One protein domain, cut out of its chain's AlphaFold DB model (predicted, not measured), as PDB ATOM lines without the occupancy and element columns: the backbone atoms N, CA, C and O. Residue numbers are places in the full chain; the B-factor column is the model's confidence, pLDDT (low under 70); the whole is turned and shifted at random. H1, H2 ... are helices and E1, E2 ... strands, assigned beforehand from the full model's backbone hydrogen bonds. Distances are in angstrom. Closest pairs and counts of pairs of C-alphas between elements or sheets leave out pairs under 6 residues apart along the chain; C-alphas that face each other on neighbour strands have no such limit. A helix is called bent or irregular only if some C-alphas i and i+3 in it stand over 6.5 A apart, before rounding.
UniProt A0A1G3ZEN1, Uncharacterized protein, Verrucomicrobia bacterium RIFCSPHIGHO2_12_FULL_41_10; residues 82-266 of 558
ATOM      1  N   GLU A  82       2.496 -35.312 -51.569       93.62
ATOM      2  CA  GLU A  82       1.703 -35.853 -52.650       93.62
ATOM      3  C   GLU A  82       0.278 -36.038 -52.134       93.62
ATOM      4  O   GLU A  82       0.068 -36.385 -50.979       93.62
ATOM      5  N   PHE A  83      -0.720 -35.810 -52.978       94.38
ATOM      6  CA  PHE A  83      -2.114 -35.869 -52.557       94.38
ATOM      7  C   PHE A  83      -2.859 -36.915 -53.370       94.38
ATOM      8  O   PHE A  83      -3.040 -36.742 -54.578       94.38
ATOM      9  N   LEU A  84      -3.317 -37.949 -52.681       96.06
ATOM     10  CA  LEU A  84      -3.806 -39.190 -53.251       96.06
ATOM     11  C   LEU A  84      -5.335 -39.253 -53.152       96.06
ATOM     12  O   LEU A  84      -5.907 -39.165 -52.063       96.06
ATOM     13  N   LYS A  85      -5.994 -39.406 -54.303       96.38
ATOM     14  CA  LYS A  85      -7.427 -39.737 -54.392       96.38
ATOM     15  C   LYS A  85      -7.689 -41.187 -53.953       96.38
ATOM     16  O   LYS A  85      -6.756 -41.985 -54.012       96.38
ATOM     17  N   PRO A  86      -8.935 -41.595 -53.637       96.19
ATOM     18  CA  PRO A  86      -9.239 -42.958 -53.186       96.19
ATOM     19  C   PRO A  86      -8.722 -44.071 -54.113       96.19
ATOM     20  O   PRO A  86      -8.130 -45.032 -53.633       96.19
ATOM     21  N   GLY A  87      -8.826 -43.913 -55.437       95.75
ATOM     22  CA  GLY A  87      -8.238 -44.871 -56.387       95.75
ATOM     23  C   GLY A  87      -6.702 -44.951 -56.324       95.75
ATOM     24  O   GLY A  87      -6.141 -46.039 -56.367       95.75
ATOM     25  N   GLN A  88      -6.016 -43.819 -56.134       96.44
ATOM     26  CA  GLN A  88      -4.550 -43.764 -56.000       96.44
ATOM     27  C   GLN A  88      -4.076 -44.307 -54.643       96.44
ATOM     28  O   GLN A  88      -2.996 -44.883 -54.543       96.44
ATOM     29  N   LEU A  89      -4.888 -44.144 -53.592       96.25
ATOM     30  CA  LEU A  89      -4.674 -44.789 -52.296       96.25
ATOM     31  C   LEU A  89      -4.753 -46.315 -52.433       96.25
ATOM     32  O   LEU A  89      -3.889 -47.019 -51.914       96.25
ATOM     33  N   LEU A  90      -5.745 -46.818 -53.171       95.81
ATOM     34  CA  LEU A  90      -5.895 -48.248 -53.425       95.81
ATOM     35  C   LEU A  90      -4.738 -48.806 -54.259       95.81
ATOM     36  O   LEU A  90      -4.183 -49.835 -53.897       95.81
ATOM     37  N   GLU A  91      -4.330 -48.115 -55.321       95.25
ATOM     38  CA  GLU A  91      -3.179 -48.509 -56.140       95.25
ATOM     39  C   GLU A  91      -1.886 -48.551 -55.303       95.25
ATOM     40  O   GLU A  91      -1.174 -49.555 -55.288       95.25
ATOM     41  N   ARG A  92      -1.610 -47.500 -54.519       95.00
ATOM     42  CA  ARG A  92      -0.375 -47.394 -53.724       95.00
ATOM     43  C   ARG A  92      -0.294 -48.394 -52.570       95.00
ATOM     44  O   ARG A  92       0.776 -48.949 -52.336       95.00
ATOM     45  N   PHE A  93      -1.380 -48.594 -51.821       95.25
ATOM     46  CA  PHE A  93      -1.369 -49.403 -50.592       95.25
ATOM     47  C   PHE A  93      -1.979 -50.804 -50.778       95.25
ATOM     48  O   PHE A  93      -1.614 -51.735 -50.060       95.25
ATOM     49  N   GLY A  94      -2.861 -50.995 -51.762       92.50
ATOM     50  CA  GLY A  94      -3.534 -52.268 -52.049       92.50
ATOM     51  C   GLY A  94      -2.651 -53.326 -52.716       92.50
ATOM     52  O   GLY A  94      -2.940 -54.522 -52.599       92.50
ATOM     53  N   HIS A  95      -1.537 -52.931 -53.336       90.88
ATOM     54  CA  HIS A  95      -0.547 -53.861 -53.893       90.88
ATOM     55  C   HIS A  95       0.576 -54.256 -52.916       90.88
ATOM     56  O   HIS A  95       1.289 -55.217 -53.192       90.88
ATOM     57  N   LEU A  96       0.715 -53.591 -51.760       92.75
ATOM     58  CA  LEU A  96       1.791 -53.882 -50.799       92.75
ATOM     59  C   LEU A  96       1.622 -55.256 -50.135       92.75
ATOM     60  O   LEU A  96       0.561 -55.563 -49.575       92.75
ATOM     61  N   ALA A  97       2.687 -56.059 -50.141       92.44
ATOM     62  CA  ALA A  97       2.761 -57.275 -49.339       92.44
ATOM     63  C   ALA A  97       2.929 -56.924 -47.841       92.44
ATOM     64  O   ALA A  97       3.374 -55.822 -47.517       92.44
ATOM     65  N   PRO A  98       2.616 -57.841 -46.902       92.00
ATOM     66  CA  PRO A  98       2.755 -57.584 -45.466       92.00
ATOM     67  C   PRO A  98       4.114 -57.013 -45.000       92.00
ATOM     68  O   PRO A  98       4.080 -56.043 -44.244       92.00
ATOM     69  N   PRO A  99       5.295 -57.518 -45.434       93.50
ATOM     70  CA  PRO A  99       6.575 -56.944 -45.001       93.50
ATOM     71  C   PRO A  99       6.810 -55.533 -45.565       93.50
ATOM     72  O   PRO A  99       7.268 -54.650 -44.841       93.50
ATOM     73  N   ASP A 100       6.435 -55.290 -46.823       94.31
ATOM     74  CA  ASP A 100       6.570 -53.976 -47.467       94.31
ATOM     75  C   ASP A 100       5.644 -52.944 -46.808       94.31
ATOM     76  O   ASP A 100       5.998 -51.774 -46.655       94.31
ATOM     77  N   MET A 101       4.458 -53.386 -46.372       94.25
ATOM     78  CA  MET A 101       3.505 -52.584 -45.609       94.25
ATOM     79  C   MET A 101       4.053 -52.231 -44.219       94.25
ATOM     80  O   MET A 101       3.960 -51.073 -43.820       94.25
ATOM     81  N   GLU A 102       4.693 -53.166 -43.505       93.19
ATOM     82  CA  GLU A 102       5.357 -52.877 -42.222       93.19
ATOM     83  C   GLU A 102       6.515 -51.876 -42.392       93.19
ATOM     84  O   GLU A 102       6.593 -50.888 -41.656       93.19
ATOM     85  N   GLN A 103       7.368 -52.062 -43.408       93.38
ATOM     86  CA  GLN A 103       8.448 -51.123 -43.731       93.38
ATOM     87  C   GLN A 103       7.905 -49.726 -44.083       93.38
ATOM     88  O   GLN A 103       8.422 -48.717 -43.591       93.38
ATOM     89  N   THR A 104       6.846 -49.666 -44.895       94.06
ATOM     90  CA  THR A 104       6.164 -48.420 -45.276       94.06
ATOM     91  C   THR A 104       5.584 -47.721 -44.048       94.06
ATOM     92  O   THR A 104       5.858 -46.542 -43.829       94.06
ATOM     93  N   ASN A 105       4.858 -48.448 -43.197       95.31
ATOM     94  CA  ASN A 105       4.280 -47.931 -41.955       95.31
ATOM     95  C   ASN A 105       5.354 -47.395 -41.000       95.31
ATOM     96  O   ASN A 105       5.188 -46.311 -40.445       95.31
ATOM     97  N   GLY A 106       6.483 -48.095 -40.855       92.81
ATOM     98  CA  GLY A 106       7.623 -47.610 -40.075       92.81
ATOM     99  C   GLY A 106       8.190 -46.291 -40.613       92.81
ATOM    100  O   GLY A 106       8.545 -45.410 -39.834       92.81
ATOM    101  N   GLY A 107       8.224 -46.116 -41.940       92.44
ATOM    102  CA  GLY A 107       8.575 -44.851 -42.590       92.44
ATOM    103  C   GLY A 107       7.567 -43.729 -42.328       92.44
ATOM    104  O   GLY A 107       7.956 -42.659 -41.861       92.44
ATOM    105  N   LEU A 108       6.278 -43.978 -42.575       94.25
ATOM    106  CA  LEU A 108       5.198 -43.006 -42.361       94.25
ATOM    107  C   LEU A 108       5.144 -42.524 -40.904       94.25
ATOM    108  O   LEU A 108       5.131 -41.317 -40.646       94.25
ATOM    109  N   LEU A 109       5.198 -43.460 -39.955       92.56
ATOM    110  CA  LEU A 109       5.173 -43.170 -38.528       92.56
ATOM    111  C   LEU A 109       6.426 -42.408 -38.079       92.56
ATOM    112  O   LEU A 109       6.311 -41.401 -37.386       92.56
ATOM    113  N   ARG A 110       7.626 -42.814 -38.515       91.06
ATOM    114  CA  ARG A 110       8.873 -42.083 -38.223       91.06
ATOM    115  C   ARG A 110       8.833 -40.640 -38.722       91.06
ATOM    116  O   ARG A 110       9.306 -39.744 -38.026       91.06
ATOM    117  N   ASN A 111       8.278 -40.424 -39.912       91.50
ATOM    118  CA  ASN A 111       8.158 -39.102 -40.518       91.50
ATOM    119  C   ASN A 111       7.204 -38.208 -39.710       91.50
ATOM    120  O   ASN A 111       7.564 -37.075 -39.388       91.50
ATOM    121  N   PHE A 112       6.055 -38.751 -39.294       90.25
ATOM    122  CA  PHE A 112       5.117 -38.083 -38.390       90.25
ATOM    123  C   PHE A 112       5.758 -37.722 -37.038       90.25
ATOM    124  O   PHE A 112       5.725 -36.565 -36.627       90.25
ATOM    125  N   LEU A 113       6.432 -38.678 -36.384       88.50
ATOM    126  CA  LEU A 113       7.083 -38.475 -35.079       88.50
ATOM    127  C   LEU A 113       8.242 -37.466 -35.095       88.50
ATOM    128  O   LEU A 113       8.666 -37.016 -34.034       88.50
ATOM    129  N   ARG A 114       8.775 -37.119 -36.272       86.75
ATOM    130  CA  ARG A 114       9.829 -36.105 -36.447       86.75
ATOM    131  C   ARG A 114       9.296 -34.764 -36.973       86.75
ATOM    132  O   ARG A 114      10.083 -33.990 -37.519       86.75
ATOM    133  N   ASN A 115       7.984 -34.512 -36.877       86.88
ATOM    134  CA  ASN A 115       7.319 -33.331 -37.448       86.88
ATOM    135  C   ASN A 115       7.714 -33.090 -38.926       86.88
ATOM    136  O   ASN A 115       7.807 -31.959 -39.394       86.88
ATOM    137  N   TYR A 116       7.998 -34.167 -39.668       87.88
ATOM    138  CA  TYR A 116       8.443 -34.157 -41.064       87.88
ATOM    139  C   TYR A 116       9.701 -33.311 -41.390       87.88
ATOM    140  O   TYR A 116      10.046 -33.161 -42.558       87.88
ATOM    141  N   HIS A 117      10.469 -32.821 -40.405       79.06
ATOM    142  CA  HIS A 117      11.632 -31.944 -40.652       79.06
ATOM    143  C   HIS A 117      12.779 -32.586 -41.456       79.06
ATOM    144  O   HIS A 117      13.664 -31.885 -41.942       79.06
ATOM    145  N   GLN A 118      12.802 -33.917 -41.563       73.25
ATOM    146  CA  GLN A 118      13.881 -34.692 -42.191       73.25
ATOM    147  C   GLN A 118      13.381 -35.604 -43.327       73.25
ATOM    148  O   GLN A 118      14.084 -36.536 -43.725       73.25
ATOM    149  N   THR A 119      12.172 -35.372 -43.851       76.56
ATOM    150  CA  THR A 119      11.649 -36.149 -44.982       76.56
ATOM    151  C   THR A 119      12.254 -35.697 -46.303       76.56
ATOM    152  O   THR A 119      12.085 -34.552 -46.716       76.56
ATOM    153  N   HIS A 120      12.922 -36.627 -46.980       74.12
ATOM    154  CA  HIS A 120      13.286 -36.512 -48.393       74.12
ATOM    155  C   HIS A 120      12.107 -36.884 -49.307       74.12
ATOM    156  O   HIS A 120      11.943 -36.284 -50.367       74.12
ATOM    157  N   ASP A 121      11.271 -37.827 -48.867       83.81
ATOM    158  CA  ASP A 121      10.071 -38.258 -49.581       83.81
ATOM    159  C   ASP A 121       8.905 -37.271 -49.426       83.81
ATOM    160  O   ASP A 121       8.788 -36.557 -48.427       83.81
ATOM    161  N   LEU A 122       7.996 -37.285 -50.401       91.00
ATOM    162  CA  LEU A 122       6.734 -36.552 -50.334       91.00
ATOM    163  C   LEU A 122       5.788 -37.196 -49.311       91.00
ATOM    164  O   LEU A 122       5.497 -38.391 -49.386       91.00
ATOM    165  N   VAL A 123       5.252 -36.388 -48.394       93.31
ATOM    166  CA  VAL A 123       4.227 -36.825 -47.434       93.31
ATOM    167  C   VAL A 123       2.931 -37.181 -48.173       93.31
ATOM    168  O   VAL A 123       2.414 -36.330 -48.896       93.31
ATOM    169  N   PRO A 124       2.372 -38.393 -48.022       95.38
ATOM    170  CA  PRO A 124       1.115 -38.743 -48.669       95.38
ATOM    171  C   PRO A 124      -0.082 -38.185 -47.880       95.38
ATOM    172  O   PRO A 124      -0.312 -38.548 -46.726       95.38
ATOM    173  N   TYR A 125      -0.862 -37.321 -48.523       95.69
ATOM    174  CA  TYR A 125      -2.104 -36.743 -48.013       95.69
ATOM    175  C   TYR A 125      -3.320 -37.412 -48.661       95.69
ATOM    176  O   TYR A 125      -3.400 -37.502 -49.888       95.69
ATOM    177  N   ALA A 126      -4.293 -37.845 -47.861       96.12
ATOM    178  CA  ALA A 126      -5.560 -38.365 -48.368       96.12
ATOM    179  C   ALA A 126      -6.494 -37.214 -48.785       96.12
ATOM    180  O   ALA A 126      -6.722 -36.284 -48.014       96.12
ATOM    181  N   VAL A 127      -7.051 -37.278 -49.999       95.38
ATOM    182  CA  VAL A 127      -8.026 -36.296 -50.514       95.38
ATOM    183  C   VAL A 127      -9.233 -36.986 -51.141       95.38
ATOM    184  O   VAL A 127      -9.134 -38.131 -51.576       95.38
ATOM    185  N   GLY A 128     -10.377 -36.303 -51.194       94.38
ATOM    186  CA  GLY A 128     -11.628 -36.832 -51.752       94.38
ATOM    187  C   GLY A 128     -12.837 -36.586 -50.849       94.38
ATOM    188  O   GLY A 128     -12.739 -35.880 -49.845       94.38
ATOM    189  N   THR A 129     -13.978 -37.175 -51.209       95.06
ATOM    190  CA  THR A 129     -15.191 -37.152 -50.379       95.06
ATOM    191  C   THR A 129     -15.373 -38.501 -49.695       95.06
ATOM    192  O   THR A 129     -15.369 -39.552 -50.345       95.06
ATOM    193  N   TYR A 130     -15.546 -38.457 -48.380       95.88
ATOM    194  CA  TYR A 130     -15.697 -39.619 -47.519       95.88
ATOM    195  C   TYR A 130     -16.972 -39.485 -46.691       95.88
ATOM    196  O   TYR A 130     -17.426 -38.381 -46.396       95.88
ATOM    197  N   LYS A 131     -17.545 -40.617 -46.302       95.50
ATOM    198  CA  LYS A 131     -18.771 -40.697 -45.517       95.50
ATOM    199  C   LYS A 131     -18.481 -41.303 -44.152       95.50
ATOM    200  O   LYS A 131     -17.852 -42.355 -44.080       95.50
ATOM    201  N   VAL A 132     -18.937 -40.655 -43.085       95.94
ATOM    202  CA  VAL A 132     -18.796 -41.158 -41.714       95.94
ATOM    203  C   VAL A 132     -19.634 -42.428 -41.556       95.94
ATOM    204  O   VAL A 132     -20.848 -42.401 -41.764       95.94
ATOM    205  N   LEU A 133     -18.993 -43.534 -41.176       95.75
ATOM    206  CA  LEU A 133     -19.669 -44.763 -40.751       95.75
ATOM    207  C   LEU A 133     -20.051 -44.653 -39.271       95.75
ATOM    208  O   LEU A 133     -21.224 -44.766 -38.926       95.75
ATOM    209  N   ALA A 134     -19.070 -44.341 -38.421       95.44
ATOM    210  CA  ALA A 134     -19.238 -44.030 -37.003       95.44
ATOM    211  C   ALA A 134     -18.044 -43.207 -36.485       95.44
ATOM    212  O   ALA A 134     -17.003 -43.120 -37.148       95.44
ATOM    213  N   ALA A 135     -18.178 -42.653 -35.280       94.88
ATOM    214  CA  ALA A 135     -17.101 -41.986 -34.558       94.88
ATOM    215  C   ALA A 135     -16.995 -42.502 -33.119       94.88
ATOM    216  O   ALA A 135     -17.998 -42.826 -32.487       94.88
ATOM    217  N   PHE A 136     -15.767 -42.565 -32.605       95.00
ATOM    218  CA  PHE A 136     -15.440 -43.125 -31.296       95.00
ATOM    219  C   PHE A 136     -14.589 -42.127 -30.491       95.00
ATOM    220  O   PHE A 136     -13.694 -41.493 -31.062       95.00
ATOM    221  N   PRO A 137     -14.833 -41.956 -29.179       94.06
ATOM    222  CA  PRO A 137     -14.017 -41.092 -28.333       94.06
ATOM    223  C   PRO A 137     -12.624 -41.691 -28.108       94.06
ATOM    224  O   PRO A 137     -12.485 -42.882 -27.835       94.06
ATOM    225  N   LEU A 138     -11.587 -40.855 -28.186       93.44
ATOM    226  CA  LEU A 138     -10.218 -41.258 -27.877       93.44
ATOM    227  C   LEU A 138      -9.951 -41.143 -26.372       93.44
ATOM    228  O   LEU A 138     -10.302 -40.154 -25.728       93.44
ATOM    229  N   THR A 139      -9.284 -42.151 -25.817       91.50
ATOM    230  CA  THR A 139      -8.869 -42.222 -24.409       91.50
ATOM    231  C   THR A 139      -7.345 -42.152 -24.285       91.50
ATOM    232  O   THR A 139      -6.636 -42.368 -25.261       91.50
ATOM    233  N   GLU A 140      -6.817 -41.947 -23.077       90.06
ATOM    234  CA  GLU A 140      -5.367 -41.978 -22.790       90.06
ATOM    235  C   GLU A 140      -4.679 -43.308 -23.192       90.06
ATOM    236  O   GLU A 140      -3.458 -43.381 -23.347       90.06
ATOM    237  N   LYS A 141      -5.461 -44.385 -23.366       91.38
ATOM    238  CA  LYS A 141      -4.977 -45.690 -23.838       91.38
ATOM    239  C   LYS A 141      -4.830 -45.771 -25.357       91.38
ATOM    240  O   LYS A 141      -4.191 -46.703 -25.829       91.38
ATOM    241  N   ASN A 142      -5.435 -44.854 -26.110       92.62
ATOM    242  CA  ASN A 142      -5.279 -44.765 -27.557       92.62
ATOM    243  C   ASN A 142      -4.012 -43.966 -27.895       92.62
ATOM    244  O   ASN A 142      -3.482 -43.225 -27.072       92.62
ATOM    245  N   PHE A 143      -3.532 -44.102 -29.130       92.38
ATOM    246  CA  PHE A 143      -2.292 -43.466 -29.578       92.38
ATOM    247  C   PHE A 143      -2.343 -41.928 -29.528       92.38
ATOM    248  O   PHE A 143      -1.328 -41.299 -29.235       92.38
ATOM    249  N   PHE A 144      -3.519 -41.331 -29.756       92.25
ATOM    250  CA  PHE A 144      -3.774 -39.890 -29.659       92.25
ATOM    251  C   PHE A 144      -4.756 -39.572 -28.535       92.25
ATOM    252  O   PHE A 144      -5.774 -40.250 -28.410       92.25
ATOM    253  N   TYR A 145      -4.503 -38.495 -27.792       90.19
ATOM    254  CA  TYR A 145      -5.433 -37.960 -26.797       90.19
ATOM    255  C   TYR A 145      -5.205 -36.447 -26.579       90.19
ATOM    256  O   TYR A 145      -4.051 -36.010 -26.638       90.19
ATOM    257  N   PRO A 146      -6.248 -35.642 -26.277       91.69
ATOM    258  CA  PRO A 146      -7.689 -35.914 -26.387       91.69
ATOM    259  C   PRO A 146      -8.247 -35.730 -27.812       91.69
ATOM    260  O   PRO A 146      -7.635 -35.087 -28.667       91.69
ATOM    261  N   GLY A 147      -9.423 -36.309 -28.078       92.31
ATOM    262  CA  GLY A 147     -10.114 -36.176 -29.364       92.31
ATOM    263  C   GLY A 147     -11.187 -37.237 -29.608       92.31
ATOM    264  O   GLY A 147     -11.589 -37.972 -28.706       92.31
ATOM    265  N   MET A 148     -11.598 -37.358 -30.867       93.94
ATOM    266  CA  MET A 148     -12.344 -38.504 -31.395       93.94
ATOM    267  C   MET A 148     -11.642 -39.061 -32.636       93.94
ATOM    268  O   MET A 148     -10.827 -38.386 -33.261       93.94
ATOM    269  N   VAL A 149     -11.974 -40.288 -33.018       95.88
ATOM    270  CA  VAL A 149     -11.589 -40.890 -34.297       95.88
ATOM    271  C   VAL A 149     -12.853 -41.256 -35.063       95.88
ATOM    272  O   VAL A 149     -13.758 -41.874 -34.506       95.88
ATOM    273  N   ALA A 150     -12.933 -40.869 -36.334       96.12
ATOM    274  CA  ALA A 150     -14.029 -41.271 -37.209       96.12
ATOM    275  C   ALA A 150     -13.556 -42.341 -38.190       96.12
ATOM    276  O   ALA A 150     -12.501 -42.195 -38.816       96.12
ATOM    277  N   LEU A 151     -14.366 -43.385 -38.361       97.62
ATOM    278  CA  LEU A 151     -14.216 -44.311 -39.473       97.62
ATOM    279  C   LEU A 151     -14.983 -43.748 -40.668       97.62
ATOM    280  O   LEU A 151     -16.209 -43.625 -40.630       97.62
ATOM    281  N   LEU A 152     -14.257 -43.390 -41.720       97.19
ATOM    282  CA  LEU A 152     -14.789 -42.801 -42.940       97.19
ATOM    283  C   LEU A 152     -14.636 -43.788 -44.100       97.19
ATOM    284  O   LEU A 152     -13.561 -44.346 -44.291       97.19
ATOM    285  N   GLN A 153     -15.665 -43.962 -44.922       97.19
ATOM    286  CA  GLN A 153     -15.589 -44.730 -46.166       97.19
ATOM    287  C   GLN A 153     -15.505 -43.784 -47.364       97.19
ATOM    288  O   GLN A 153     -16.285 -42.835 -47.452       97.19
ATOM    289  N   ALA A 154     -14.586 -44.020 -48.301       97.19
ATOM    290  CA  ALA A 154     -14.520 -43.208 -49.515       97.19
ATOM    291  C   ALA A 154     -15.751 -43.447 -50.404       97.19
ATOM    292  O   ALA A 154     -16.116 -44.590 -50.676       97.19
ATOM    293  N   ILE A 155     -16.371 -42.369 -50.893       95.12
ATOM    294  CA  ILE A 155     -17.570 -42.465 -51.743       95.12
ATOM    295  C   ILE A 155     -17.207 -42.980 -53.145       95.12
ATOM    296  O   ILE A 155     -17.941 -43.781 -53.715       95.12
ATOM    297  N   GLU A 156     -16.062 -42.545 -53.685       94.12
ATOM    298  CA  GLU A 156     -15.578 -42.961 -55.012       94.12
ATOM    299  C   GLU A 156     -15.066 -44.412 -55.032       94.12
ATOM    300  O   GLU A 156     -15.243 -45.096 -56.034       94.12
ATOM    301  N   GLN A 157     -14.451 -44.885 -53.938       96.31
ATOM    302  CA  GLN A 157     -13.850 -46.223 -53.841       96.31
ATOM    303  C   GLN A 157     -14.145 -46.850 -52.462       96.31
ATOM    304  O   GLN A 157     -13.318 -46.732 -51.556       96.31
ATOM    305  N   PRO A 158     -15.288 -47.540 -52.270       94.81
ATOM    306  CA  PRO A 158     -15.727 -48.056 -50.961       94.81
ATOM    307  C   PRO A 158     -14.775 -49.050 -50.271       94.81
ATOM    308  O   PRO A 158     -14.954 -49.355 -49.089       94.81
ATOM    309  N   GLU A 159     -13.775 -49.551 -50.999       96.00
ATOM    310  CA  GLU A 159     -12.677 -50.389 -50.502       96.00
ATOM    311  C   GLU A 159     -11.662 -49.615 -49.644       96.00
ATOM    312  O   GLU A 159     -10.915 -50.233 -48.887       96.00
ATOM    313  N   ILE A 160     -11.637 -48.279 -49.738       97.75
ATOM    314  CA  ILE A 160     -10.817 -47.407 -48.891       97.75
ATOM    315  C   ILE A 160     -11.614 -46.948 -47.674       97.75
ATOM    316  O   ILE A 160     -12.623 -46.243 -47.791       97.75
ATOM    317  N   LEU A 161     -11.085 -47.283 -46.498       97.69
ATOM    318  CA  LEU A 161     -11.489 -46.714 -45.221       97.69
ATOM    319  C   LEU A 161     -10.395 -45.769 -44.708       97.69
ATOM    320  O   LEU A 161      -9.221 -46.137 -44.662       97.69
ATOM    321  N   LEU A 162     -10.777 -44.571 -44.273       97.62
ATOM    322  CA  LEU A 162      -9.917 -43.702 -43.477       97.62
ATOM    323  C   LEU A 162     -10.314 -43.787 -42.011       97.62
ATOM    324  O   LEU A 162     -11.474 -43.629 -41.644       97.62
ATOM    325  N   GLU A 163      -9.319 -43.977 -41.168       96.56
ATOM    326  CA  GLU A 163      -9.404 -43.813 -39.730       96.56
ATOM    327  C   GLU A 163      -8.824 -42.428 -39.415       96.56
ATOM    328  O   GLU A 163      -7.618 -42.258 -39.230       96.56
ATOM    329  N   GLN A 164      -9.683 -41.411 -39.486       95.69
ATOM    330  CA  GLN A 164      -9.291 -40.006 -39.380       95.69
ATOM    331  C   GLN A 164      -9.354 -39.573 -37.912       95.69
ATOM    332  O   GLN A 164     -10.425 -39.569 -37.296       95.69
ATOM    333  N   ALA A 165      -8.209 -39.183 -37.357       94.62
ATOM    334  CA  ALA A 165      -8.133 -38.589 -36.030       94.62
ATOM    335  C   ALA A 165      -8.623 -37.131 -36.058       94.62
ATOM    336  O   ALA A 165      -8.225 -36.339 -36.914       94.62
ATOM    337  N   PHE A 166      -9.457 -36.766 -35.089       92.62
ATOM    338  CA  PHE A 166      -9.936 -35.413 -34.841       92.62
ATOM    339  C   PHE A 166      -9.578 -35.034 -33.398       92.62
ATOM    340  O   PHE A 166     -10.356 -35.237 -32.465       92.62
ATOM    341  N   THR A 167      -8.360 -34.536 -33.204       91.69
ATOM    342  CA  THR A 167      -7.831 -34.124 -31.895       91.69
ATOM    343  C   THR A 167      -8.279 -32.705 -31.541       91.69
ATOM    344  O   THR A 167      -8.291 -31.820 -32.397       91.69
ATOM    345  N   SER A 168      -8.704 -32.490 -30.295       89.19
ATOM    346  CA  SER A 168      -9.216 -31.205 -29.789       89.19
ATOM    347  C   SER A 168      -9.276 -31.200 -28.257       89.19
ATOM    348  O   SER A 168      -9.406 -32.266 -27.654       89.19
ATOM    349  N   ASP A 169      -9.225 -30.019 -27.620       86.19
ATOM    350  CA  ASP A 169      -9.479 -29.877 -26.175       86.19
ATOM    351  C   ASP A 169     -10.772 -30.598 -25.741       86.19
ATOM    352  O   ASP A 169     -11.794 -30.584 -26.434       86.19
ATOM    353  N   ILE A 170     -10.745 -31.166 -24.533       86.88
ATOM    354  CA  ILE A 170     -11.805 -31.983 -23.920       86.88
ATOM    355  C   ILE A 170     -13.162 -31.258 -23.943       86.88
ATOM    356  O   ILE A 170     -14.212 -31.879 -24.114       86.88
ATOM    357  N   LYS A 171     -13.146 -29.924 -23.836       86.44
ATOM    358  CA  LYS A 171     -14.339 -29.060 -23.888       86.44
ATOM    359  C   LYS A 171     -15.098 -29.154 -25.222       86.44
ATOM    360  O   LYS A 171     -16.322 -29.034 -25.233       86.44
ATOM    361  N   ASN A 172     -14.392 -29.399 -26.326       84.69
ATOM    362  CA  ASN A 172     -14.950 -29.426 -27.681       84.69
ATOM    363  C   ASN A 172     -15.485 -30.809 -28.095       84.69
ATOM    364  O   ASN A 172     -16.167 -30.907 -29.116       84.69
ATOM    365  N   LEU A 173     -15.233 -31.868 -27.313       86.19
ATOM    366  CA  LEU A 173     -15.613 -33.243 -27.665       86.19
ATOM    367  C   LEU A 173     -17.121 -33.404 -27.905       86.19
ATOM    368  O   LEU A 173     -17.516 -34.063 -28.858       86.19
ATOM    369  N   SER A 174     -17.971 -32.736 -27.119       86.94
ATOM    370  CA  SER A 174     -19.432 -32.799 -27.303       86.94
ATOM    371  C   SER A 174     -19.930 -32.123 -28.592       86.94
ATOM    372  O   SER A 174     -20.984 -32.486 -29.115       86.94
ATOM    373  N   ALA A 175     -19.192 -31.142 -29.121       86.12
ATOM    374  CA  ALA A 175     -19.479 -30.533 -30.421       86.12
ATOM    375  C   ALA A 175     -18.969 -31.420 -31.566       86.12
ATOM    376  O   ALA A 175     -19.642 -31.559 -32.585       86.12
ATOM    377  N   LEU A 176     -17.813 -32.058 -31.363       86.69
ATOM    378  CA  LEU A 176     -17.208 -33.003 -32.295       86.69
ATOM    379  C   LEU A 176     -18.075 -34.263 -32.477       86.69
ATOM    380  O   LEU A 176     -18.357 -34.647 -33.606       86.69
ATOM    381  N   GLU A 177     -18.584 -34.838 -31.385       89.06
ATOM    382  CA  GLU A 177     -19.508 -35.983 -31.387       89.06
ATOM    383  C   GLU A 177     -20.808 -35.662 -32.136       89.06
ATOM    384  O   GLU A 177     -21.245 -36.421 -32.999       89.06
ATOM    385  N   LYS A 178     -21.393 -34.483 -31.878       87.25
ATOM    386  CA  LYS A 178     -22.589 -34.007 -32.591       87.25
ATOM    387  C   LYS A 178     -22.356 -33.758 -34.076       87.25
ATOM    388  O   LYS A 178     -23.319 -33.810 -34.835       87.25
ATOM    389  N   ALA A 179     -21.129 -33.456 -34.488       85.94
ATOM    390  CA  ALA A 179     -20.793 -33.215 -35.883       85.94
ATOM    391  C   ALA A 179     -20.464 -34.513 -36.642       85.94
ATOM    392  O   ALA A 179     -20.880 -34.678 -37.788       85.94
ATOM    393  N   LEU A 180     -19.745 -35.447 -36.015       89.38
ATOM    394  CA  LEU A 180     -19.287 -36.705 -36.618       89.38
ATOM    395  C   LEU A 180     -20.352 -37.819 -36.561       89.38
ATOM    396  O   LEU A 180     -20.065 -38.954 -36.179       89.38
ATOM    397  N   GLN A 181     -21.588 -37.505 -36.951       89.50
ATOM    398  CA  GLN A 181     -22.678 -38.484 -36.987       89.50
ATOM    399  C   GLN A 181     -22.555 -39.439 -38.181       89.50
ATOM    400  O   GLN A 181     -22.145 -39.045 -39.276       89.50
ATOM    401  N   SER A 182     -22.979 -40.692 -37.992       92.38
ATOM    402  CA  SER A 182     -23.128 -41.674 -39.069       92.38
ATOM    403  C   SER A 182     -23.951 -41.105 -40.223       92.38
ATOM    404  O   SER A 182     -25.030 -40.551 -40.030       92.38
ATOM    405  N   GLY A 183     -23.442 -41.250 -41.445       88.31
ATOM    406  CA  GLY A 183     -24.081 -40.733 -42.648       88.31
ATOM    407  C   GLY A 183     -23.604 -39.357 -43.114       88.31
ATOM    408  O   GLY A 183     -23.810 -39.048 -44.287       88.31
ATOM    409  N   GLN A 184     -22.938 -38.577 -42.256       89.44
ATOM    410  CA  GLN A 184     -22.379 -37.264 -42.594       89.44
ATOM    411  C   GLN A 184     -21.283 -37.378 -43.665       89.44
ATOM    412  O   GLN A 184     -20.480 -38.316 -43.643       89.44
ATOM    413  N   GLU A 185     -21.201 -36.411 -44.582       91.88
ATOM    414  CA  GLU A 185     -20.114 -36.346 -45.564       91.88
ATOM    415  C   GLU A 185     -19.010 -35.373 -45.136       91.88
ATOM    416  O   GLU A 185     -19.269 -34.242 -44.719       91.88
ATOM    417  N   ILE A 186     -17.759 -35.810 -45.283       90.50
ATOM    418  CA  ILE A 186     -16.541 -35.042 -45.029       90.50
ATOM    419  C   ILE A 186     -15.763 -34.953 -46.338       90.50
ATOM    420  O   ILE A 186     -15.423 -35.966 -46.953       90.50
ATOM    421  N   LYS A 187     -15.463 -33.727 -46.765       91.56
ATOM    422  CA  LYS A 187     -14.644 -33.465 -47.948       91.56
ATOM    423  C   LYS A 187     -13.240 -33.051 -47.511       91.56
ATOM    424  O   LYS A 187     -13.090 -32.052 -46.818       91.56
ATOM    425  N   LEU A 188     -12.230 -33.807 -47.933       91.50
ATOM    426  CA  LEU A 188     -10.817 -33.494 -47.719       91.50
ATOM    427  C   LEU A 188     -10.265 -32.882 -49.011       91.50
ATOM    428  O   LEU A 188     -10.093 -33.588 -50.012       91.50
ATOM    429  N   GLU A 189     -10.043 -31.565 -49.022       87.38
ATOM    430  CA  GLU A 189      -9.624 -30.824 -50.213       87.38
ATOM    431  C   GLU A 189      -8.304 -30.056 -50.051       87.38
ATOM    432  O   GLU A 189      -7.851 -29.717 -48.958       87.38
ATOM    433  N   LYS A 190      -7.639 -29.804 -51.183       84.25
ATOM    434  CA  LYS A 190      -6.368 -29.069 -51.228       84.25
ATOM    435  C   LYS A 190      -6.650 -27.569 -51.361       84.25
ATOM    436  O   LYS A 190      -7.514 -27.217 -52.162       84.25
ATOM    437  N   PRO A 191      -5.876 -26.678 -50.716       73.56
ATOM    438  CA  PRO A 191      -4.788 -26.940 -49.766       73.56
ATOM    439  C   PRO A 191      -5.250 -26.947 -48.292       73.56
ATOM    440  O   PRO A 191      -4.412 -26.923 -47.397       73.56
ATOM    441  N   SER A 192      -6.561 -26.906 -48.027       75.81
ATOM    442  CA  SER A 192      -7.140 -26.657 -46.701       75.81
ATOM    443  C   SER A 192      -7.080 -27.840 -45.738       75.81
ATOM    444  O   SER A 192      -7.037 -27.618 -44.529       75.81
ATOM    445  N   ASP A 193      -7.076 -29.073 -46.240       82.75
ATOM    446  CA  ASP A 193      -7.259 -30.283 -45.437       82.75
ATOM    447  C   ASP A 193      -6.113 -31.270 -45.689       82.75
ATOM    448  O   ASP A 193      -6.191 -32.194 -46.499       82.75
ATOM    449  N   LEU A 194      -5.001 -31.042 -44.988       89.62
ATOM    450  CA  LEU A 194      -3.802 -31.880 -45.055       89.62
ATOM    451  C   LEU A 194      -3.912 -33.073 -44.100       89.62
ATOM    452  O   LEU A 194      -3.266 -33.101 -43.052       89.62
ATOM    453  N   SER A 195      -4.743 -34.053 -44.456       93.56
ATOM    454  CA  SER A 195      -4.846 -35.336 -43.747       93.56
ATOM    455  C   SER A 195      -3.689 -36.258 -44.135       93.56
ATOM    456  O   SER A 195      -3.769 -36.986 -45.126       93.56
ATOM    457  N   ALA A 196      -2.588 -36.204 -43.385       95.00
ATOM    458  CA  ALA A 196      -1.406 -37.026 -43.625       95.00
ATOM    459  C   ALA A 196      -1.678 -38.487 -43.260       95.00
ATOM    460  O   ALA A 196      -2.193 -38.769 -42.178       95.00
ATOM    461  N   ILE A 197      -1.297 -39.417 -44.135       96.81
ATOM    462  CA  ILE A 197      -1.347 -40.851 -43.843       96.81
ATOM    463  C   ILE A 197      -0.139 -41.204 -42.980       96.81
ATOM    464  O   ILE A 197       1.003 -40.921 -43.343       96.81
ATOM    465  N   ILE A 198      -0.404 -41.840 -41.843       95.81
ATOM    466  CA  ILE A 198       0.622 -42.238 -40.870       95.81
ATOM    467  C   ILE A 198       0.734 -43.759 -40.714       95.81
ATOM    468  O   ILE A 198       1.739 -44.244 -40.201       95.81
ATOM    469  N   PHE A 199      -0.280 -44.509 -41.159       96.88
ATOM    470  CA  PHE A 199      -0.328 -45.967 -41.072       96.88
ATOM    471  C   PHE A 199      -1.295 -46.557 -42.110       96.88
ATOM    472  O   PHE A 199      -2.250 -45.895 -42.521       96.88
ATOM    473  N   SER A 200      -1.065 -47.808 -42.503       96.69
ATOM    474  CA  SER A 200      -1.879 -48.576 -43.447       96.69
ATOM    475  C   SER A 200      -2.069 -50.022 -42.972       96.69
ATOM    476  O   SER A 200      -1.133 -50.652 -42.483       96.69
ATOM    477  N   GLU A 201      -3.282 -50.558 -43.102       95.62
ATOM    478  CA  GLU A 201      -3.642 -51.943 -42.775       95.62
ATOM    479  C   GLU A 201      -4.511 -52.526 -43.897       95.62
ATOM    480  O   GLU A 201      -5.461 -51.891 -44.357       95.62
ATOM    481  N   ARG A 202      -4.237 -53.771 -44.301       95.00
ATOM    482  CA  ARG A 202      -5.165 -54.569 -45.113       95.00
ATOM    483  C   ARG A 202      -6.114 -55.332 -44.190       95.00
ATOM    484  O   ARG A 202      -5.672 -56.169 -43.401       95.00
ATOM    485  N   LEU A 203      -7.409 -55.060 -44.297       93.50
ATOM    486  CA  LEU A 203      -8.449 -55.768 -43.554       93.50
ATOM    487  C   LEU A 203      -8.707 -57.160 -44.153       93.50
ATOM    488  O   LEU A 203      -8.379 -57.450 -45.304       93.50
ATOM    489  N   SER A 204      -9.300 -58.050 -43.353       90.56
ATOM    490  CA  SER A 204      -9.569 -59.447 -43.736       90.56
ATOM    491  C   SER A 204     -10.642 -59.614 -44.816       90.56
ATOM    492  O   SER A 204     -10.760 -60.691 -45.388       90.56
ATOM    493  N   ASP A 205     -11.419 -58.566 -45.083       89.56
ATOM    494  CA  ASP A 205     -12.410 -58.475 -46.160       89.56
ATOM    495  C   ASP A 205     -11.819 -57.916 -47.473       89.56
ATOM    496  O   ASP A 205     -12.537 -57.766 -48.458       89.56
ATOM    497  N   GLY A 206     -10.515 -57.612 -47.498       90.56
ATOM    498  CA  GLY A 206      -9.819 -57.033 -48.646       90.56
ATOM    499  C   GLY A 206      -9.818 -55.501 -48.691       90.56
ATOM    500  O   GLY A 206      -9.056 -54.945 -49.481       90.56
ATOM    501  N   ARG A 207     -10.588 -54.810 -47.833       95.00
ATOM    502  CA  ARG A 207     -10.552 -53.340 -47.729       95.00
ATOM    503  C   ARG A 207      -9.182 -52.866 -47.224       95.00
ATOM    504  O   ARG A 207      -8.517 -53.548 -46.441       95.00
ATOM    505  N   ILE A 208      -8.771 -51.667 -47.631       96.38
ATOM    506  CA  ILE A 208      -7.571 -50.998 -47.114       96.38
ATOM    507  C   ILE A 208      -8.007 -49.914 -46.132       96.38
ATOM    508  O   ILE A 208      -8.742 -48.995 -46.493       96.38
ATOM    509  N   LYS A 209      -7.535 -50.017 -44.887       96.50
ATOM    510  CA  LYS A 209      -7.723 -49.005 -43.845       96.50
ATOM    511  C   LYS A 209      -6.455 -48.169 -43.714       96.50
ATOM    512  O   LYS A 209      -5.358 -48.713 -43.610       96.50
ATOM    513  N   LEU A 210      -6.602 -46.850 -43.684       97.88
ATOM    514  CA  LEU A 210      -5.496 -45.904 -43.556       97.88
ATOM    515  C   LEU A 210      -5.730 -45.001 -42.344       97.88
ATOM    516  O   LEU A 210      -6.741 -44.299 -42.293       97.88
ATOM    517  N   THR A 211      -4.802 -44.971 -41.387       97.69
ATOM    518  CA  THR A 211      -4.866 -43.989 -40.296       97.69
ATOM    519  C   THR A 211      -4.353 -42.650 -40.801       97.69
ATOM    520  O   THR A 211      -3.267 -42.566 -41.387       97.69
ATOM    521  N   THR A 212      -5.131 -41.597 -40.564       96.31
ATOM    522  CA  THR A 212      -4.864 -40.243 -41.056       96.31
ATOM    523  C   THR A 212      -4.938 -39.205 -39.938       96.31
ATOM    524  O   THR A 212      -5.806 -39.264 -39.067       96.31
ATOM    525  N   MET A 213      -4.010 -38.246 -39.961       93.75
ATOM    526  CA  MET A 213      -3.902 -37.153 -38.990       93.75
ATOM    527  C   MET A 213      -3.931 -35.801 -39.723       93.75
ATOM    528  O   MET A 213      -3.111 -35.590 -40.623       93.75
ATOM    529  N   PRO A 214      -4.842 -34.871 -39.381       91.50
ATOM    530  CA  PRO A 214      -4.851 -33.533 -39.961       91.50
ATOM    531  C   PRO A 214      -3.657 -32.718 -39.450       91.50
ATOM    532  O   PRO A 214      -3.551 -32.440 -38.263       91.50
ATOM    533  N   LEU A 215      -2.775 -32.273 -40.349       88.50
ATOM    534  CA  LEU A 215      -1.642 -31.405 -39.986       88.50
ATOM    535  C   LEU A 215      -2.051 -29.933 -39.815       88.50
ATOM    536  O   LEU A 215      -1.407 -29.174 -39.089       88.50
ATOM    537  N   LEU A 216      -3.133 -29.523 -40.486       83.88
ATOM    538  CA  LEU A 216      -3.685 -28.172 -40.406       83.88
ATOM    539  C   LEU A 216      -4.826 -28.117 -39.390       83.88
ATOM    540  O   LEU A 216      -5.997 -28.138 -39.759       83.88
ATOM    541  N   TYR A 217      -4.503 -27.961 -38.113       76.44
ATOM    542  CA  TYR A 217      -5.499 -27.800 -37.050       76.44
ATOM    543  C   TYR A 217      -6.294 -26.494 -37.223       76.44
ATOM    544  O   TYR A 217      -5.751 -25.388 -37.101       76.44
ATOM    545  N   GLY A 218      -7.572 -26.623 -37.577       72.38
ATOM    546  CA  GLY A 218      -8.490 -25.512 -37.807       72.38
ATOM    547  C   GLY A 218      -9.928 -25.852 -37.447       72.38
ATOM    548  O   GLY A 218     -10.220 -26.943 -36.958       72.38
ATOM    549  N   THR A 219     -10.812 -24.889 -37.689       77.44
ATOM    550  CA  THR A 219     -12.227 -24.984 -37.341       77.44
ATOM    551  C   THR A 219     -13.021 -25.645 -38.463       77.44
ATOM    552  O   THR A 219     -12.873 -25.277 -39.625       77.44
ATOM    553  N   TYR A 220     -13.891 -26.587 -38.117       73.12
ATOM    554  CA  TYR A 220     -14.874 -27.202 -39.009       73.12
ATOM    555  C   TYR A 220     -16.280 -26.808 -38.567       73.12
ATOM    556  O   TYR A 220     -16.495 -26.474 -37.404       73.12
ATOM    557  N   GLY A 221     -17.237 -26.856 -39.490       68.00
ATOM    558  CA  GLY A 221     -18.656 -26.684 -39.191       68.00
ATOM    559  C   GLY A 221     -19.538 -27.306 -40.266       68.00
ATOM    560  O   GLY A 221     -19.108 -27.510 -41.406       68.00
ATOM    561  N   ALA A 222     -20.768 -27.645 -39.892       66.31
ATOM    562  CA  ALA A 222     -21.771 -28.116 -40.834       66.31
ATOM    563  C   ALA A 222     -22.379 -26.929 -41.599       66.31
ATOM    564  O   ALA A 222     -22.586 -25.853 -41.045       66.31
ATOM    565  N   LYS A 223     -22.732 -27.125 -42.874       55.78
ATOM    566  CA  LYS A 223     -23.425 -26.090 -43.674       55.78
ATOM    567  C   LYS A 223     -24.864 -25.793 -43.219       55.78
ATOM    568  O   LYS A 223     -25.452 -24.835 -43.711       55.78
ATOM    569  N   GLN A 224     -25.437 -26.627 -42.348       49.56
ATOM    570  CA  GLN A 224     -26.839 -26.553 -41.910       49.56
ATOM    571  C   GLN A 224     -27.017 -26.371 -40.394       49.56
ATOM    572  O   GLN A 224     -28.085 -25.929 -39.986       49.56
ATOM    573  N   ASP A 225     -25.990 -26.647 -39.582       50.19
ATOM    574  CA  ASP A 225     -26.040 -26.543 -38.118       50.19
ATOM    575  C   ASP A 225     -24.892 -25.680 -37.587       50.19
ATOM    576  O   ASP A 225     -23.744 -25.802 -38.013       50.19
ATOM    577  N   THR A 226     -25.191 -24.845 -36.590       50.69
ATOM    578  CA  THR A 226     -24.261 -23.885 -35.960       50.69
ATOM    579  C   THR A 226     -23.170 -24.543 -35.092       50.69
ATOM    580  O   THR A 226     -22.470 -23.862 -34.342       50.69
ATOM    581  N   SER A 227     -23.012 -25.868 -35.152       59.94
ATOM    582  CA  SER A 227     -22.000 -26.640 -34.423       59.94
ATOM    583  C   SER A 227     -20.636 -26.560 -35.113       59.94
ATOM    584  O   SER A 227     -20.229 -27.450 -35.861       59.94
ATOM    585  N   SER A 228     -19.899 -25.482 -34.840       70.81
ATOM    586  CA  SER A 228     -18.477 -25.410 -35.176       70.81
ATOM    587  C   SER A 228     -17.607 -26.023 -34.074       70.81
ATOM    588  O   SER A 228     -17.886 -25.877 -32.884       70.81
ATOM    589  N   PHE A 229     -16.532 -26.708 -34.463       77.06
ATOM    590  CA  PHE A 229     -15.511 -27.227 -33.547       77.06
ATOM    591  C   PHE A 229     -14.115 -26.895 -34.078       77.06
ATOM    592  O   PHE A 229     -13.897 -26.899 -35.289       77.06
ATOM    593  N   SER A 230     -13.157 -26.616 -33.190       82.00
ATOM    594  CA  SER A 230     -11.751 -26.437 -33.571       82.00
ATOM    595  C   SER A 230     -10.946 -27.684 -33.253       82.00
ATOM    596  O   SER A 230     -11.057 -28.230 -32.154       82.00
ATOM    597  N   LEU A 231     -10.113 -28.098 -34.206       85.12
ATOM    598  CA  LEU A 231      -9.067 -29.080 -33.963       85.12
ATOM    599  C   LEU A 231      -7.827 -28.417 -33.360       85.12
ATOM    600  O   LEU A 231      -7.556 -27.239 -33.606       85.12
ATOM    601  N   GLU A 232      -7.068 -29.213 -32.619       84.38
ATOM    602  CA  GLU A 232      -5.792 -28.884 -31.978       84.38
ATOM    603  C   GLU A 232      -4.863 -30.108 -32.056       84.38
ATOM    604  O   GLU A 232      -5.364 -31.232 -32.159       84.38
ATOM    605  N   PRO A 233      -3.527 -29.943 -32.035       84.38
ATOM    606  CA  PRO A 233      -2.617 -31.085 -31.988       84.38
ATOM    607  C   PRO A 233      -2.856 -31.958 -30.742       84.38
ATOM    608  O   PRO A 233      -3.233 -31.432 -29.693       84.38
ATOM    609  N   PRO A 234      -2.629 -33.284 -30.827       83.94
ATOM    610  CA  PRO A 234      -2.754 -34.174 -29.677       83.94
ATOM    611  C   PRO A 234      -1.788 -33.749 -28.569       83.94
ATOM    612  O   PRO A 234      -0.571 -33.746 -28.770       83.94
ATOM    613  N   SER A 235      -2.321 -33.433 -27.386       81.06
ATOM    614  CA  SER A 235      -1.507 -33.056 -26.222       81.06
ATOM    615  C   SER A 235      -0.703 -34.233 -25.669       81.06
ATOM    616  O   SER A 235       0.314 -34.044 -25.001       81.06
ATOM    617  N   GLN A 236      -1.147 -35.461 -25.943       81.94
ATOM    618  CA  GLN A 236      -0.468 -36.683 -25.550       81.94
ATOM    619  C   GLN A 236      -0.398 -37.682 -26.704       81.94
ATOM    620  O   GLN A 236      -1.340 -37.852 -27.481       81.94
ATOM    621  N   LEU A 237       0.746 -38.363 -26.774       87.31
ATOM    622  CA  LEU A 237       1.065 -39.348 -27.795       87.31
ATOM    623  C   LEU A 237       1.544 -40.644 -27.131       87.31
ATOM    624  O   LEU A 237       2.594 -40.668 -26.481       87.31
ATOM    625  N   ASN A 238       0.762 -41.710 -27.278       88.88
ATOM    626  CA  ASN A 238       0.993 -43.003 -26.639       88.88
ATOM    627  C   ASN A 238       1.451 -44.045 -27.670       88.88
ATOM    628  O   ASN A 238       0.655 -44.796 -28.229       88.88
ATOM    629  N   ILE A 239       2.764 -44.118 -27.897       88.25
ATOM    630  CA  ILE A 239       3.359 -45.038 -28.883       88.25
ATOM    631  C   ILE A 239       3.146 -46.519 -28.522       88.25
ATOM    632  O   ILE A 239       3.189 -47.371 -29.403       88.25
ATOM    633  N   GLU A 240       2.884 -46.845 -27.253       86.69
ATOM    634  CA  GLU A 240       2.628 -48.228 -26.823       86.69
ATOM    635  C   GLU A 240       1.234 -48.733 -27.183       86.69
ATOM    636  O   GLU A 240       1.053 -49.942 -27.307       86.69
ATOM    637  N   ALA A 241       0.272 -47.830 -27.395       88.38
ATOM    638  CA  ALA A 241      -1.031 -48.185 -27.949       88.38
ATOM    639  C   ALA A 241      -0.909 -48.755 -29.376       88.38
ATOM    640  O   ALA A 241      -1.731 -49.571 -29.791       88.38
ATOM    641  N   GLY A 242       0.132 -48.335 -30.105       88.94
ATOM    642  CA  GLY A 242       0.335 -48.664 -31.510       88.94
ATOM    643  C   GLY A 242      -0.681 -47.999 -32.440       88.94
ATOM    644  O   GLY A 242      -1.523 -47.206 -32.027       88.94
ATOM    645  N   LEU A 243      -0.571 -48.329 -33.724       92.50
ATOM    646  CA  LEU A 243      -1.585 -48.065 -34.741       92.50
ATOM    647  C   LEU A 243      -1.977 -49.416 -35.357       92.50
ATOM    648  O   LEU A 243      -1.131 -50.318 -35.394       92.50
ATOM    649  N   PRO A 244      -3.226 -49.603 -35.814       93.81
ATOM    650  CA  PRO A 244      -4.307 -48.617 -35.969       93.81
ATOM    651  C   PRO A 244      -4.975 -48.180 -34.648       93.81
ATOM    652  O   PRO A 244      -4.827 -48.839 -33.624       93.81
ATOM    653  N   LEU A 245      -5.748 -47.089 -34.685       93.44
ATOM    654  CA  LEU A 245      -6.548 -46.587 -33.558       93.44
ATOM    655  C   LEU A 245      -7.790 -47.441 -33.289       93.44
ATOM    656  O   LEU A 245      -8.150 -47.621 -32.127       93.44
ATOM    657  N   LEU A 246      -8.456 -47.921 -34.349       94.31
ATOM    658  CA  LEU A 246      -9.696 -48.688 -34.263       94.31
ATOM    659  C   LEU A 246      -9.439 -50.186 -34.393       94.31
ATOM    660  O   LEU A 246      -8.851 -50.677 -35.367       94.31
ATOM    661  N   THR A 247      -9.964 -50.923 -33.418       93.31
ATOM    662  CA  THR A 247      -9.971 -52.381 -33.397       93.31
ATOM    663  C   THR A 247     -10.955 -52.950 -34.419       93.31
ATOM    664  O   THR A 247     -11.929 -52.318 -34.832       93.31
ATOM    665  N   LYS A 248     -10.761 -54.224 -34.781       92.69
ATOM    666  CA  LYS A 248     -11.669 -54.955 -35.683       92.69
ATOM    667  C   LYS A 248     -13.111 -55.022 -35.158       92.69
ATOM    668  O   LYS A 248     -14.042 -55.064 -35.955       92.69
ATOM    669  N   LYS A 249     -13.301 -54.991 -33.830       94.06
ATOM    670  CA  LYS A 249     -14.628 -54.960 -33.198       94.06
ATOM    671  C   LYS A 249     -15.316 -53.605 -33.388       94.06
ATOM    672  O   LYS A 249     -16.497 -53.577 -33.709       94.06
ATOM    673  N   GLU A 250     -14.587 -52.505 -33.216       94.69
ATOM    674  CA  GLU A 250     -15.127 -51.155 -33.427       94.69
ATOM    675  C   GLU A 250     -15.498 -50.936 -34.897       94.69
ATOM    676  O   GLU A 250     -16.587 -50.442 -35.176       94.69
ATOM    677  N   ILE A 251     -14.670 -51.415 -35.835       94.88
ATOM    678  CA  ILE A 251     -14.973 -51.392 -37.278       94.88
ATOM    679  C   ILE A 251     -16.269 -52.157 -37.585       94.88
ATOM    680  O   ILE A 251     -17.152 -51.605 -38.233       94.88
ATOM    681  N   ALA A 252     -16.429 -53.379 -37.063       94.38
ATOM    682  CA  ALA A 252     -17.663 -54.145 -37.245       94.38
ATOM    683  C   ALA A 252     -18.891 -53.416 -36.664       94.38
ATOM    684  O   ALA A 252     -19.934 -53.361 -37.311       94.38
ATOM    685  N   SER A 253     -18.759 -52.789 -35.487       95.12
ATOM    686  CA  SER A 253     -19.846 -51.992 -34.900       95.12
ATOM    687  C   SER A 253     -20.145 -50.701 -35.674       95.12
ATOM    688  O   SER A 253     -21.273 -50.222 -35.644       95.12
ATOM    689  N   ALA A 254     -19.165 -50.140 -36.390       94.31
ATOM    690  CA  ALA A 254     -19.359 -48.983 -37.260       94.31
ATOM    691  C   ALA A 254     -20.102 -49.362 -38.550       94.31
ATOM    692  O   ALA A 254     -21.001 -48.634 -38.971       94.31
ATOM    693  N   ASP A 255     -19.762 -50.510 -39.151       94.06
ATOM    694  CA  ASP A 255     -20.505 -51.072 -40.286       94.06
ATOM    695  C   ASP A 255     -21.973 -51.373 -39.878       94.06
ATOM    696  O   ASP A 255     -22.895 -51.054 -40.631       94.06
ATOM    697  N   GLU A 256     -22.209 -51.896 -38.664       94.12
ATOM    698  CA  GLU A 256     -23.547 -52.140 -38.087       94.12
ATOM    699  C   GLU A 256     -24.333 -50.838 -37.831       94.12
ATOM    700  O   GLU A 256     -25.434 -50.679 -38.355       94.12
ATOM    701  N   GLN A 257     -23.756 -49.859 -37.119       92.06
ATOM    702  CA  GLN A 257     -24.382 -48.543 -36.885       92.06
ATOM    703  C   GLN A 257     -24.768 -47.840 -38.193       92.06
ATOM    704  O   GLN A 257     -25.822 -47.202 -38.285       92.06
ATOM    705  N   TYR A 258     -23.928 -47.965 -39.224       91.94
ATOM    706  CA  TYR A 258     -24.211 -47.389 -40.529       91.94
ATOM    707  C   TYR A 258     -25.298 -48.157 -41.300       91.94
ATOM    708  O   TYR A 258     -26.104 -47.526 -41.992       91.94
ATOM    709  N   ALA A 259     -25.380 -49.485 -41.169       91.94
ATOM    710  CA  ALA A 259     -26.493 -50.268 -41.711       91.94
ATOM    711  C   ALA A 259     -27.829 -49.839 -41.075       91.94
ATOM    712  O   ALA A 259     -28.754 -49.458 -41.794       91.94
ATOM    713  N   ASP A 260     -27.868 -49.760 -39.746       91.62
ATOM    714  CA  ASP A 260     -28.981 -49.243 -38.944       91.62
ATOM    715  C   ASP A 260     -29.447 -47.853 -39.408       91.62
ATOM    716  O   ASP A 260     -30.638 -47.598 -39.602       91.62
ATOM    717  N   TYR A 261     -28.497 -46.933 -39.601       90.25
ATOM    718  CA  TYR A 261     -28.763 -45.589 -40.113       90.25
ATOM    719  C   TYR A 261     -29.378 -45.625 -41.520       90.25
ATOM    720  O   TYR A 261     -30.338 -44.905 -41.805       90.25
ATOM    721  N   ARG A 262     -28.860 -46.482 -42.411       89.81
ATOM    722  CA  ARG A 262     -29.390 -46.630 -43.773       89.81
ATOM    723  C   ARG A 262     -30.807 -47.186 -43.793       89.81
ATOM    724  O   ARG A 262     -31.582 -46.748 -44.640       89.81
ATOM    725  N   GLU A 263     -31.152 -48.109 -42.899       90.50
ATOM    726  CA  GLU A 263     -32.523 -48.611 -42.772       90.50
ATOM    727  C   GLU A 263     -33.466 -47.524 -42.253       90.50
ATOM    728  O   GLU A 263     -34.481 -47.243 -42.893       90.50
ATOM    729  N   LYS A 264     -33.086 -46.828 -41.172       88.62
ATOM    730  CA  LYS A 264     -33.857 -45.714 -40.584       88.62
ATOM    731  C   LYS A 264     -34.123 -44.580 -41.583       88.62
ATOM    732  O   LYS A 264     -35.192 -43.979 -41.549       88.62
ATOM    733  N   MET A 265     -33.185 -44.315 -42.494       84.75
ATOM    734  CA  MET A 265     -33.308 -43.287 -43.537       84.75
ATOM    735  C   MET A 265     -33.915 -43.799 -44.862       84.75
ATOM    736  O   MET A 265     -34.013 -43.033 -45.818       84.75
ATOM    737  N   GLY A 266     -34.308 -45.076 -44.964       76.75
ATOM    738  CA  GLY A 266     -34.904 -45.645 -46.185       76.75
ATOM    739  C   GLY A 266     -33.934 -45.799 -47.370       76.75
ATOM    740  O   GLY A 266     -34.358 -45.858 -48.524       76.75
TER     741      GLY A 266
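Overview. This is residues 82 to 266 of the 558 residues of an uncharacterized protein of Verrucomicrobia bacterium RIFCSPHIGHO2_12_FULL_41_10 (UniProt A0A1G3ZEN1). One strongly twisted sheet of eight strands curls like part of a barrel and folds back on itself, E1 and E2 facing E8, E5, E4, E3 and E6, with E7 as the hinge. Helices pack round it: H1 at one end, H2 along E7, H3 over E4, and H4 across E3 on the face opposite H3. The printed part has 185 residues, in the order E1 H1 H2 E2 E3 E4 E5 H3 E6 E7 E8 E9 H4; the class is mixed, helices and strands. The sheet, mixed too, runs E1 E2 E7 E8 E5 E4 E3 E6. The whole is compact, with a radius of gyration of the C-alphas of 15.6 A, and spans 43 by 34 by 32 A.

Along the chain. Find C-alpha 82 at (1.703, -35.853, -52.650), where E1, residues 82 to 84, begins. H1 is 86 to 94; H2, 98 to 113, is 22.2 A long. E2, 123 to 126, runs on into E3, 128 to 138, 24.3 A, which bends by 77 degrees at residue 133. E4, 147 to 154, and E5, 160 to 167, are 21.8 A each. H3, 170 to 179, is irregular: C-alphas 171 and 174 are 7.2 A apart. Next come E6, 185 to 188, E7, 195 to 202, E8, 208 to 214, and E9, 219 to 222. H4, 248 to 264, 24.5 A, ends at C-alpha 264, (-33.857, -45.714, -40.584).

Arrangement. Start with E1, H1, H2, E2, a strand-helix-strand unit, two parallel neighbour strands with helices between; its crossover is right-handed. Within hydrogen-bond range look for N 84 and O 125, 2.8 A, between parallel E1 and E2, and N 126 and O 195, 2.9 A, between antiparallel E2 and E7. Hairpin E7 and E8 has N 196 and O 213, 2.9 A; parallel E8 and E5 have N 163 and O 210, 2.8 A. E3 E4 E5 form a meander, each strand the antiparallel neighbour of the one before, with N 150 and O 164 at 3.0 A and N 133 and O 151 at 2.8 A. Antiparallel E3 and E6 have N 130 and O 186, 2.9 A. H1 is on the sheet, C-alphas of Pro 86 and Ile 160 6.4 A apart. H2 is over E7, at a height over the sheet of 7.9 A, its closest C-alphas those of Leu 108 and Ile 198, 4.9 A. H3 is over E4, closest at Gly 147 and Leu 173, C-alphas 6.5 A apart. On the opposite face, H4 runs across E3, closest at Ala 134 and Ala 254, C-alphas 5.0 A apart. E9 pairs with no named strand. Every O i to N i+4 pair is within range in H1, H2 and H4, and 4 of 6 in H3.

Size, cuts and confidence. The C-alphas farthest apart, Gln 118 and Gly 266, are 50.2 A apart. The printed part has no cut, and the link E9 to H4, residues 223 to 247, is long. Residues 221 to 227 have pLDDT under 70.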